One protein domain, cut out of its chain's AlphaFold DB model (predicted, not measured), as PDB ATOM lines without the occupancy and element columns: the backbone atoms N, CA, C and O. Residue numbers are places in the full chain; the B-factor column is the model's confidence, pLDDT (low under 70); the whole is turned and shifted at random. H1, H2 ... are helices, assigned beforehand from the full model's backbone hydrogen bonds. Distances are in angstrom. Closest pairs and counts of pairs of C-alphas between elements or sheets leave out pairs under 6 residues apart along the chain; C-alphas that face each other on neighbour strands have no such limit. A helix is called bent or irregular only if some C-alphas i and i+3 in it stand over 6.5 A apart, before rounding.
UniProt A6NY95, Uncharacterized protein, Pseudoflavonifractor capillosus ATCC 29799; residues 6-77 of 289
ATOM      1  N   ASP A   6      36.368  25.576  25.353       35.44
ATOM      2  CA  ASP A   6      35.509  24.893  26.321       35.44
ATOM      3  C   ASP A   6      35.371  25.691  27.627       35.44
ATOM      4  O   ASP A   6      34.347  25.611  28.306       35.44
ATOM      5  N   ASN A   7      36.331  26.574  27.918       40.00
ATOM      6  CA  ASN A   7      36.271  27.494  29.055       40.00
ATOM      7  C   ASN A   7      35.466  28.778  28.788       40.00
ATOM      8  O   ASN A   7      35.228  29.560  29.709       40.00
ATOM      9  N   PHE A   8      34.984  28.997  27.558       40.72
ATOM     10  CA  PHE A   8      34.063  30.104  27.254       40.72
ATOM     11  C   PHE A   8      32.737  29.975  28.025       40.72
ATOM     12  O   PHE A   8      32.011  30.954  28.211       40.72
ATOM     13  N   TYR A   9      32.421  28.768  28.498       42.53
ATOM     14  CA  TYR A   9      31.186  28.469  29.216       42.53
ATOM     15  C   TYR A   9      31.272  28.639  30.730       42.53
ATOM     16  O   TYR A   9      30.249  28.473  31.402       42.53
ATOM     17  N   GLY A  10      32.437  29.038  31.247       37.56
ATOM     18  CA  GLY A  10      32.653  29.216  32.671       37.56
ATOM     19  C   GLY A  10      32.574  27.895  33.427       37.56
ATOM     20  O   GLY A  10      31.960  26.916  33.000       37.56
ATOM     21  N   GLU A  11      33.230  27.883  34.578       40.03
ATOM     22  CA  GLU A  11      33.150  26.823  35.569       40.03
ATOM     23  C   GLU A  11      31.728  26.262  35.650       40.03
ATOM     24  O   GLU A  11      30.746  27.010  35.688       40.03
ATOM     25  N   HIS A  12      31.612  24.934  35.673       41.91
ATOM     26  CA  HIS A  12      30.379  24.265  36.040       41.91
ATOM     27  C   HIS A  12      29.937  24.769  37.424       41.91
ATOM     28  O   HIS A  12      30.247  24.157  38.445       41.91
ATOM     29  N   GLU A  13      29.165  25.861  37.476       46.34
ATOM     30  CA  GLU A  13      28.238  26.109  38.568       46.34
ATOM     31  C   GLU A  13      27.389  24.845  38.619       46.34
ATOM     32  O   GLU A  13      26.536  24.610  37.753       46.34
ATOM     33  N   GLY A  14      27.691  23.978  39.586       50.81
ATOM     34  CA  GLY A  14      26.931  22.765  39.800       50.81
ATOM     35  C   GLY A  14      25.450  23.127  39.787       50.81
ATOM     36  O   GLY A  14      25.045  24.131  40.380       50.81
ATOM     37  N   ARG A  15      24.634  22.314  39.105       59.03
ATOM     38  CA  ARG A  15      23.175  22.498  38.931       59.03
ATOM     39  C   ARG A  15      22.420  22.867  40.225       59.03
ATOM     40  O   ARG A  15      21.293  23.353  40.165       59.03
ATOM     41  N   LEU A  16      23.040  22.650  41.380       67.94
ATOM     42  CA  LEU A  16      22.579  22.950  42.728       67.94
ATOM     43  C   LEU A  16      22.416  24.453  43.029       67.94
ATOM     44  O   LEU A  16      21.428  24.845  43.643       67.94
ATOM     45  N   GLY A  17      23.326  25.321  42.579       72.94
ATOM     46  CA  GLY A  17      23.250  26.760  42.881       72.94
ATOM     47  C   GLY A  17      22.017  27.447  42.267       72.94
ATOM     48  O   GLY A  17      21.233  28.076  42.987       72.94
ATOM     49  N   PRO A  18      21.789  27.299  40.949       74.06
ATOM     50  CA  PRO A  18      20.619  27.863  40.276       74.06
ATOM     51  C   PRO A  18      19.287  27.276  40.761       74.06
ATOM     52  O   PRO A  18      18.303  28.006  40.888       74.06
ATOM     53  N   THR A  19      19.250  25.979  41.083       76.38
ATOM     54  CA  THR A  19      18.040  25.319  41.605       76.38
ATOM     55  C   THR A  19      17.682  25.805  43.010       76.38
ATOM     56  O   THR A  19      16.507  26.058  43.275       76.38
ATOM     57  N   LEU A  20      18.668  26.044  43.882       81.00
ATOM     58  CA  LEU A  20      18.435  26.628  45.208       81.00
ATOM     59  C   LEU A  20      17.882  28.062  45.111       81.00
ATOM     60  O   LEU A  20      16.903  28.399  45.776       81.00
ATOM     61  N   LYS A  21      18.465  28.900  44.238       80.94
ATOM     62  CA  LYS A  21      17.988  30.275  43.990       80.94
ATOM     63  C   LYS A  21      16.555  30.287  43.448       80.94
ATOM     64  O   LYS A  21      15.745  31.099  43.892       80.94
ATOM     65  N   PHE A  22      16.231  29.378  42.525       85.12
ATOM     66  CA  PHE A  22      14.871  29.208  42.011       85.12
ATOM     67  C   PHE A  22      13.879  28.851  43.123       85.12
ATOM     68  O   PHE A  22      12.826  29.476  43.221       85.12
ATOM     69  N   LEU A  23      14.227  27.892  43.983       84.25
ATOM     70  CA  LEU A  23      13.337  27.417  45.040       84.25
ATOM     71  C   LEU A  23      13.076  28.495  46.102       84.25
ATOM     72  O   LEU A  23      11.931  28.686  46.509       84.25
ATOM     73  N   LEU A  24      14.105  29.251  46.496       86.19
ATOM     74  CA  LEU A  24      13.975  30.334  47.474       86.19
ATOM     75  C   LEU A  24      13.153  31.515  46.935       86.19
ATOM     76  O   LEU A  24      12.216  31.965  47.591       86.19
ATOM     77  N   ILE A  25      13.464  32.005  45.731       87.69
ATOM     78  CA  ILE A  25      12.816  33.200  45.159       87.69
ATOM     79  C   ILE A  25      11.425  32.868  44.590       87.69
ATOM     80  O   ILE A  25      10.490  33.662  44.701       87.69
ATOM     81  N   GLY A  26      11.264  31.682  43.998       87.19
ATOM     82  CA  GLY A  26       9.982  31.198  43.480       87.19
ATOM     83  C   GLY A  26       9.009  30.777  44.587       87.19
ATOM     84  O   GLY A  26       7.800  30.971  44.447       87.19
ATOM     85  N   GLY A  27       9.528  30.246  45.701       87.44
ATOM     86  CA  GLY A  27       8.738  29.813  46.858       87.44
ATOM     87  C   GLY A  27       8.360  30.929  47.838       87.44
ATOM     88  O   GLY A  27       7.359  30.800  48.544       87.44
ATOM     89  N   ALA A  28       9.104  32.042  47.868       88.62
ATOM     90  CA  ALA A  28       8.881  33.142  48.812       88.62
ATOM     91  C   ALA A  28       7.438  33.699  48.835       88.62
ATOM     92  O   ALA A  28       6.907  33.884  49.932       88.62
ATOM     93  N   PRO A  29       6.746  33.918  47.696       88.12
ATOM     94  CA  PRO A  29       5.382  34.446  47.730       88.12
ATOM     95  C   PRO A  29       4.359  33.475  48.332       88.12
ATOM     96  O   PRO A  29       3.439  33.921  49.013       88.12
ATOM     97  N   ILE A  30       4.519  32.157  48.132       87.31
ATOM     98  CA  ILE A  30       3.661  31.144  48.779       87.31
ATOM     99  C   ILE A  30       3.872  31.168  50.287       87.31
ATOM    100  O   ILE A  30       2.901  31.175  51.038       87.31
ATOM    101  N   LEU A  31       5.130  31.200  50.732       87.56
ATOM    102  CA  LEU A  31       5.448  31.228  52.159       87.56
ATOM    103  C   LEU A  31       4.863  32.474  52.833       87.56
ATOM    104  O   LEU A  31       4.298  32.370  53.918       87.56
ATOM    105  N   LEU A  32       4.926  33.630  52.167       88.38
ATOM    106  CA  LEU A  32       4.342  34.881  52.656       88.38
ATOM    107  C   LEU A  32       2.808  34.800  52.717       88.38
ATOM    108  O   LEU A  32       2.201  35.217  53.703       88.38
ATOM    109  N   TRP A  33       2.170  34.212  51.705       87.38
ATOM    110  CA  TRP A  33       0.717  34.024  51.674       87.38
ATOM    111  C   TRP A  33       0.208  33.096  52.788       87.38
ATOM    112  O   TRP A  33      -0.801  33.396  53.428       87.38
ATOM    113  N   VAL A  34       0.943  32.018  53.078       87.75
ATOM    114  CA  VAL A  34       0.649  31.117  54.204       87.75
ATOM    115  C   VAL A  34       0.892  31.820  55.544       87.75
ATOM    116  O   VAL A  34       0.045  31.754  56.429       87.75
ATOM    117  N   TYR A  35       2.012  32.538  55.690       88.31
ATOM    118  CA  TYR A  35       2.369  33.249  56.924       88.31
ATOM    119  C   TYR A  35       1.365  34.348  57.294       88.31
ATOM    120  O   TYR A  35       1.047  34.538  58.464       88.31
ATOM    121  N   THR A  36       0.833  35.055  56.297       86.81
ATOM    122  CA  THR A  36      -0.158  36.121  56.500       86.81
ATOM    123  C   THR A  36      -1.575  35.599  56.752       86.81
ATOM    124  O   THR A  36      -2.471  36.394  57.018       86.81
ATOM    125  N   GLY A  37      -1.794  34.279  56.719       84.69
ATOM    126  CA  GLY A  37      -3.090  33.673  57.029       84.69
ATOM    127  C   GLY A  37      -4.102  33.758  55.887       84.69
ATOM    128  O   GLY A  37      -5.293  33.900  56.144       84.69
ATOM    129  N   PHE A  38      -3.648  33.664  54.631       85.12
ATOM    130  CA  PHE A  38      -4.516  33.606  53.445       85.12
ATOM    131  C   PHE A  38      -5.374  34.865  53.214       85.12
ATOM    132  O   PHE A  38      -6.521  34.775  52.777       85.12
ATOM    133  N   ILE A  39      -4.804  36.053  53.457       85.81
ATOM    134  CA  ILE A  39      -5.478  37.359  53.267       85.81
ATOM    135  C   ILE A  39      -6.048  37.510  51.849       85.81
ATOM    136  O   ILE A  39      -7.131  38.059  51.656       85.81
ATOM    137  N   VAL A  40      -5.312  37.029  50.845       84.88
ATOM    138  CA  VAL A  40      -5.739  37.063  49.442       84.88
ATOM    139  C   VAL A  40      -6.445  35.750  49.098       84.88
ATOM    140  O   VAL A  40      -5.865  34.686  49.322       84.88
ATOM    141  N   PRO A  41      -7.648  35.776  48.499       87.75
ATOM    142  CA  PRO A  41      -8.315  34.563  48.045       87.75
ATOM    143  C   PRO A  41      -7.455  33.744  47.073       87.75
ATOM    144  O   PRO A  41      -6.830  34.291  46.160       87.75
ATOM    145  N   ALA A  42      -7.480  32.417  47.222       83.56
ATOM    146  CA  ALA A  42      -6.661  31.497  46.430       83.56
ATOM    147  C   ALA A  42      -6.836  31.685  44.910       83.56
ATOM    148  O   ALA A  42      -5.859  31.640  44.164       83.56
ATOM    149  N   PHE A  43      -8.059  31.968  44.451       86.62
ATOM    150  CA  PHE A  43      -8.350  32.156  43.025       86.62
ATOM    151  C   PHE A  43      -7.652  33.379  42.408       86.62
ATOM    152  O   PHE A  43      -7.406  33.380  41.207       86.62
ATOM    153  N   LEU A  44      -7.314  34.397  43.208       85.88
ATOM    154  CA  LEU A  44      -6.513  35.541  42.764       85.88
ATOM    155  C   LEU A  44      -5.025  35.260  42.927       85.88
ATOM    156  O   LEU A  44      -4.240  35.573  42.042       85.88
ATOM    157  N   PHE A  45      -4.627  34.649  44.040       89.19
ATOM    158  CA  PHE A  45      -3.219  34.437  44.350       89.19
ATOM    159  C   PHE A  45      -2.524  33.466  43.379       89.19
ATOM    160  O   PHE A  45      -1.448  33.777  42.864       89.19
ATOM    161  N   PHE A  46      -3.137  32.313  43.086       87.81
ATOM    162  CA  PHE A  46      -2.510  31.269  42.267       87.81
ATOM    163  C   PHE A  46      -2.135  31.725  40.844       87.81
ATOM    164  O   PHE A  46      -1.000  31.467  40.445       87.81
ATOM    165  N   PRO A  47      -2.996  32.428  40.079       90.88
ATOM    166  CA  PRO A  47      -2.627  32.932  38.755       90.88
ATOM    167  C   PRO A  47      -1.400  33.852  38.776       90.88
ATOM    168  O   PRO A  47      -0.476  33.665  37.984       90.88
ATOM    169  N   PHE A  48      -1.347  34.806  39.713       88.75
ATOM    170  CA  PHE A  48      -0.202  35.716  39.839       88.75
ATOM    171  C   PHE A  48       1.065  34.984  40.286       88.75
ATOM    172  O   PHE A  48       2.152  35.268  39.780       88.75
ATOM    173  N   TRP A  49       0.934  34.008  41.185       89.94
ATOM    174  CA  TRP A  49       2.065  33.196  41.619       89.94
ATOM    175  C   TRP A  49       2.627  32.319  40.493       89.94
ATOM    176  O   TRP A  49       3.844  32.226  40.347       89.94
ATOM    177  N   VAL A  50       1.778  31.718  39.655       89.88
ATOM    178  CA  VAL A  50       2.232  30.912  38.509       89.88
ATOM    179  C   VAL A  50       3.017  31.772  37.515       89.88
ATOM    180  O   VAL A  50       4.100  31.374  37.089       89.88
ATOM    181  N   VAL A  51       2.532  32.977  37.190       91.19
ATOM    182  CA  VAL A  51       3.259  33.917  36.316       91.19
ATOM    183  C   VAL A  51       4.607  34.312  36.929       91.19
ATOM    184  O   VAL A  51       5.624  34.327  36.231       91.19
ATOM    185  N   TRP A  52       4.641  34.572  38.240       89.81
ATOM    186  CA  TRP A  52       5.879  34.842  38.972       89.81
ATOM    187  C   TRP A  52       6.863  33.671  38.891       89.81
ATOM    188  O   TRP A  52       8.025  33.868  38.542       89.81
ATOM    189  N   LEU A  53       6.404  32.448  39.160       89.62
ATOM    190  CA  LEU A  53       7.244  31.254  39.154       89.62
ATOM    191  C   LEU A  53       7.823  30.980  37.765       89.62
ATOM    192  O   LEU A  53       9.013  30.683  37.656       89.62
ATOM    193  N   ILE A  54       7.026  31.144  36.704       87.88
ATOM    194  CA  ILE A  54       7.504  31.039  35.320       87.88
ATOM    195  C   ILE A  54       8.594  32.085  35.056       87.88
ATOM    196  O   ILE A  54       9.659  31.744  34.539       87.88
ATOM    197  N   ARG A  55       8.380  33.346  35.453       86.44
ATOM    198  CA  ARG A  55       9.361  34.421  35.242       86.44
ATOM    199  C   ARG A  55      10.661  34.174  36.004       86.44
ATOM    200  O   ARG A  55      11.737  34.325  35.433       86.44
ATOM    201  N   VAL A  56      10.577  33.755  37.265       85.56
ATOM    202  CA  VAL A  56      11.752  33.410  38.078       85.56
ATOM    203  C   VAL A  56      12.478  32.200  37.492       85.56
ATOM    204  O   VAL A  56      13.703  32.220  37.423       85.56
ATOM    205  N   GLY A  57      11.751  31.192  37.003       84.56
ATOM    206  CA  GLY A  57      12.325  30.025  36.331       84.56
ATOM    207  C   GLY A  57      13.103  30.387  35.067       84.56
ATOM    208  O   GLY A  57      14.214  29.900  34.871       84.56
ATOM    209  N   LEU A  58      12.574  31.294  34.245       82.62
ATOM    210  CA  LEU A  58      13.287  31.798  33.067       82.62
ATOM    211  C   LEU A  58      14.568  32.555  33.451       82.62
ATOM    212  O   LEU A  58      15.617  32.335  32.842       82.62
ATOM    213  N   ILE A  59      14.517  33.376  34.502       81.12
ATOM    214  CA  ILE A  59      15.668  34.162  34.963       81.12
ATOM    215  C   ILE A  59      16.773  33.267  35.546       81.12
ATOM    216  O   ILE A  59      17.942  33.466  35.222       81.12
ATOM    217  N   THR A  60      16.433  32.297  36.404       79.38
ATOM    218  CA  THR A  60      17.425  31.508  37.156       79.38
ATOM    219  C   THR A  60      17.838  30.220  36.445       79.38
ATOM    220  O   THR A  60      19.026  30.002  36.224       79.38
ATOM    221  N   LEU A  61      16.879  29.370  36.063       75.75
ATOM    222  CA  LEU A  61      17.141  28.092  35.383       75.75
ATOM    223  C   LEU A  61      17.383  28.295  33.885       75.75
ATOM    224  O   LEU A  61      18.219  27.615  33.295       75.75
ATOM    225  N   GLY A  62      16.663  29.237  33.274       68.75
ATOM    226  CA  GLY A  62      16.776  29.549  31.849       68.75
ATOM    227  C   GLY A  62      17.992  30.398  31.472       68.75
ATOM    228  O   GLY A  62      18.253  30.542  30.276       68.75
ATOM    229  N   ARG A  63      18.728  30.946  32.456       72.25
ATOM    230  CA  ARG A  63      19.866  31.865  32.257       72.25
ATOM    231  C   ARG A  63      19.551  32.956  31.224       72.25
ATOM    232  O   ARG A  63      20.321  33.213  30.301       72.25
ATOM    233  N   GLU A  64      18.381  33.585  31.358       70.38
ATOM    234  CA  GLU A  64      17.847  34.541  30.374       70.38
ATOM    235  C   GLU A  64      18.828  35.683  30.065       70.38
ATOM    236  O   GLU A  64      18.964  36.076  28.911       70.38
ATOM    237  N   ARG A  65      19.569  36.174  31.068       69.19
ATOM    238  CA  ARG A  65      20.588  37.218  30.872       69.19
ATOM    239  C   ARG A  65      21.720  36.760  29.956       69.19
ATOM    240  O   ARG A  65      22.063  37.490  29.032       69.19
ATOM    241  N   ASP A  66      22.246  35.560  30.166       67.19
ATOM    242  CA  ASP A  66      23.355  35.032  29.367       67.19
ATOM    243  C   ASP A  66      22.902  34.765  27.932       67.19
ATOM    244  O   ASP A  66      23.592  35.127  26.981       67.19
ATOM    245  N   ARG A  67      21.689  34.221  27.762       69.00
ATOM    246  CA  ARG A  67      21.079  34.029  26.440       69.00
ATOM    247  C   ARG A  67      20.822  35.346  25.720       69.00
ATOM    248  O   ARG A  67      21.050  35.423  24.522       69.00
ATOM    249  N   LEU A  68      20.378  36.388  26.423       69.62
ATOM    250  CA  LEU A  68      20.194  37.718  25.837       69.62
ATOM    251  C   LEU A  68      21.526  38.358  25.440       69.62
ATOM    252  O   LEU A  68      21.597  39.004  24.397       69.62
ATOM    253  N   VAL A  69      22.582  38.162  26.231       66.88
ATOM    254  CA  VAL A  69      23.940  38.591  25.868       66.88
ATOM    255  C   VAL A  69      24.420  37.831  24.633       66.88
ATOM    256  O   VAL A  69      24.911  38.460  23.704       66.88
ATOM    257  N   GLN A  70      24.227  36.512  24.569       60.88
ATOM    258  CA  GLN A  70      24.565  35.703  23.394       60.88
ATOM    259  C   GLN A  70      23.763  36.114  22.159       60.88
ATOM    260  O   GLN A  70      24.334  36.259  21.087       60.88
ATOM    261  N   PHE A  71      22.465  36.363  22.307       67.06
ATOM    262  CA  PHE A  71      21.608  36.816  21.218       67.06
ATOM    263  C   PHE A  71      22.015  38.207  20.723       67.06
ATOM    264  O   PHE A  71      22.057  38.451  19.524       67.06
ATOM    265  N   ARG A  72      22.399  39.113  21.631       62.41
ATOM    266  CA  ARG A  72      22.950  40.424  21.263       62.41
ATOM    267  C   ARG A  72      24.307  40.297  20.567       62.41
ATOM    268  O   ARG A  72      24.535  41.010  19.600       62.41
ATOM    269  N   LYS A  73      25.169  39.378  21.016       57.41
ATOM    270  CA  LYS A  73      26.437  39.047  20.345       57.41
ATOM    271  C   LYS A  73      26.205  38.473  18.942       57.41
ATOM    272  O   LYS A  73      26.892  38.877  18.021       57.41
ATOM    273  N   GLN A  74      25.203  37.607  18.771       57.41
ATOM    274  CA  GLN A  74      24.809  37.051  17.469       57.41
ATOM    275  C   GLN A  74      24.202  38.099  16.528       57.41
ATOM    276  O   GLN A  74      24.446  38.050  15.333       57.41
ATOM    277  N   ILE A  75      23.411  39.046  17.044       61.31
ATOM    278  CA  ILE A  75      22.846  40.135  16.229       61.31
ATOM    279  C   ILE A  75      23.926  41.123  15.789       61.31
ATOM    280  O   ILE A  75      23.863  41.633  14.674       61.31
ATOM    281  N   ASN A  76      24.882  41.420  16.668       57.72
ATOM    282  CA  ASN A  76      25.899  42.432  16.404       57.72
ATOM    283  C   ASN A  76      27.146  41.886  15.699       57.72
ATOM    284  O   ASN A  76      28.012  42.694  15.389       57.72
ATOM    285  N   ASP A  77      27.240  40.571  15.468       46.91
ATOM    286  CA  ASP A  77      28.334  39.865  14.773       46.91
ATOM    287  C   ASP A  77      29.740  40.439  15.058       46.91
ATOM    288  O   ASP A  77      30.635  40.482  14.213       46.91
TER     289      ASP A  77
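This is residues 6 to 77 of the 289 residues of an uncharacterized protein of Pseudoflavonifractor capillosus ATCC 29799 (UniProt A6NY95). A long helical hairpin, H2 and H3 side by side, makes the body, and at its open end two arms stick out with no contact between them: residues 6 to 14, of which 6 to 9 belong to the short H1, and residues 65 to 77, of which 65 to 76 belong to H4. The 72 printed residues hold four named helices in the order H1, H2, H3, H4 and no named strand; the class is all helix. The whole is flat and only just loose, close to extended, with a radius of gyration of the C-alphas of 16.6 A and spans of 51 by 27 by 12 A.

H1, residues 6 to 9, is apart from H2, residues 16 to 35. H2 and H3, residues 42 to 60, form a hairpin: they touch, run opposite ways at a shallow tilt of 18 degrees, and their closest C-alphas, those of Gly 26 and Leu 53, are 5.1 A apart. H2 is irregular, with C-alphas 26 and 29 7.1 A apart, and has a kink of 38 degrees near residue 29. H3 and H4, residues 64 to 76, are close but not clearly touching; their closest C-alphas, those of Leu 58 and Glu 64, are 6.0 A apart. They run the same way at a steep tilt of 53 degrees. H4 is apart from H1 and H2. In H4 every O i to N i+4 pair is within hydrogen-bond range, in H2 14 of 16 and in H3 13 of 15; H1 is too short for such a pair.

H1 begins at C-alpha 6, (35.509, 24.893, 26.321). H2 is 26.8 A long and begins at C-alpha 16, (22.579, 22.950, 42.728). H3 measures 25.8 A and H4 18.0 A, ending at C-alpha 76, (25.899, 42.432, 16.404).

The C-alphas of Gly 37 and Asp 77, the two farthest apart, are 53.0 A apart. The printed part has no cut and no long link; the link from H3 to H4 is tight. The pLDDT is under 70 at residues 6 to 16, 62 and 65 to 77.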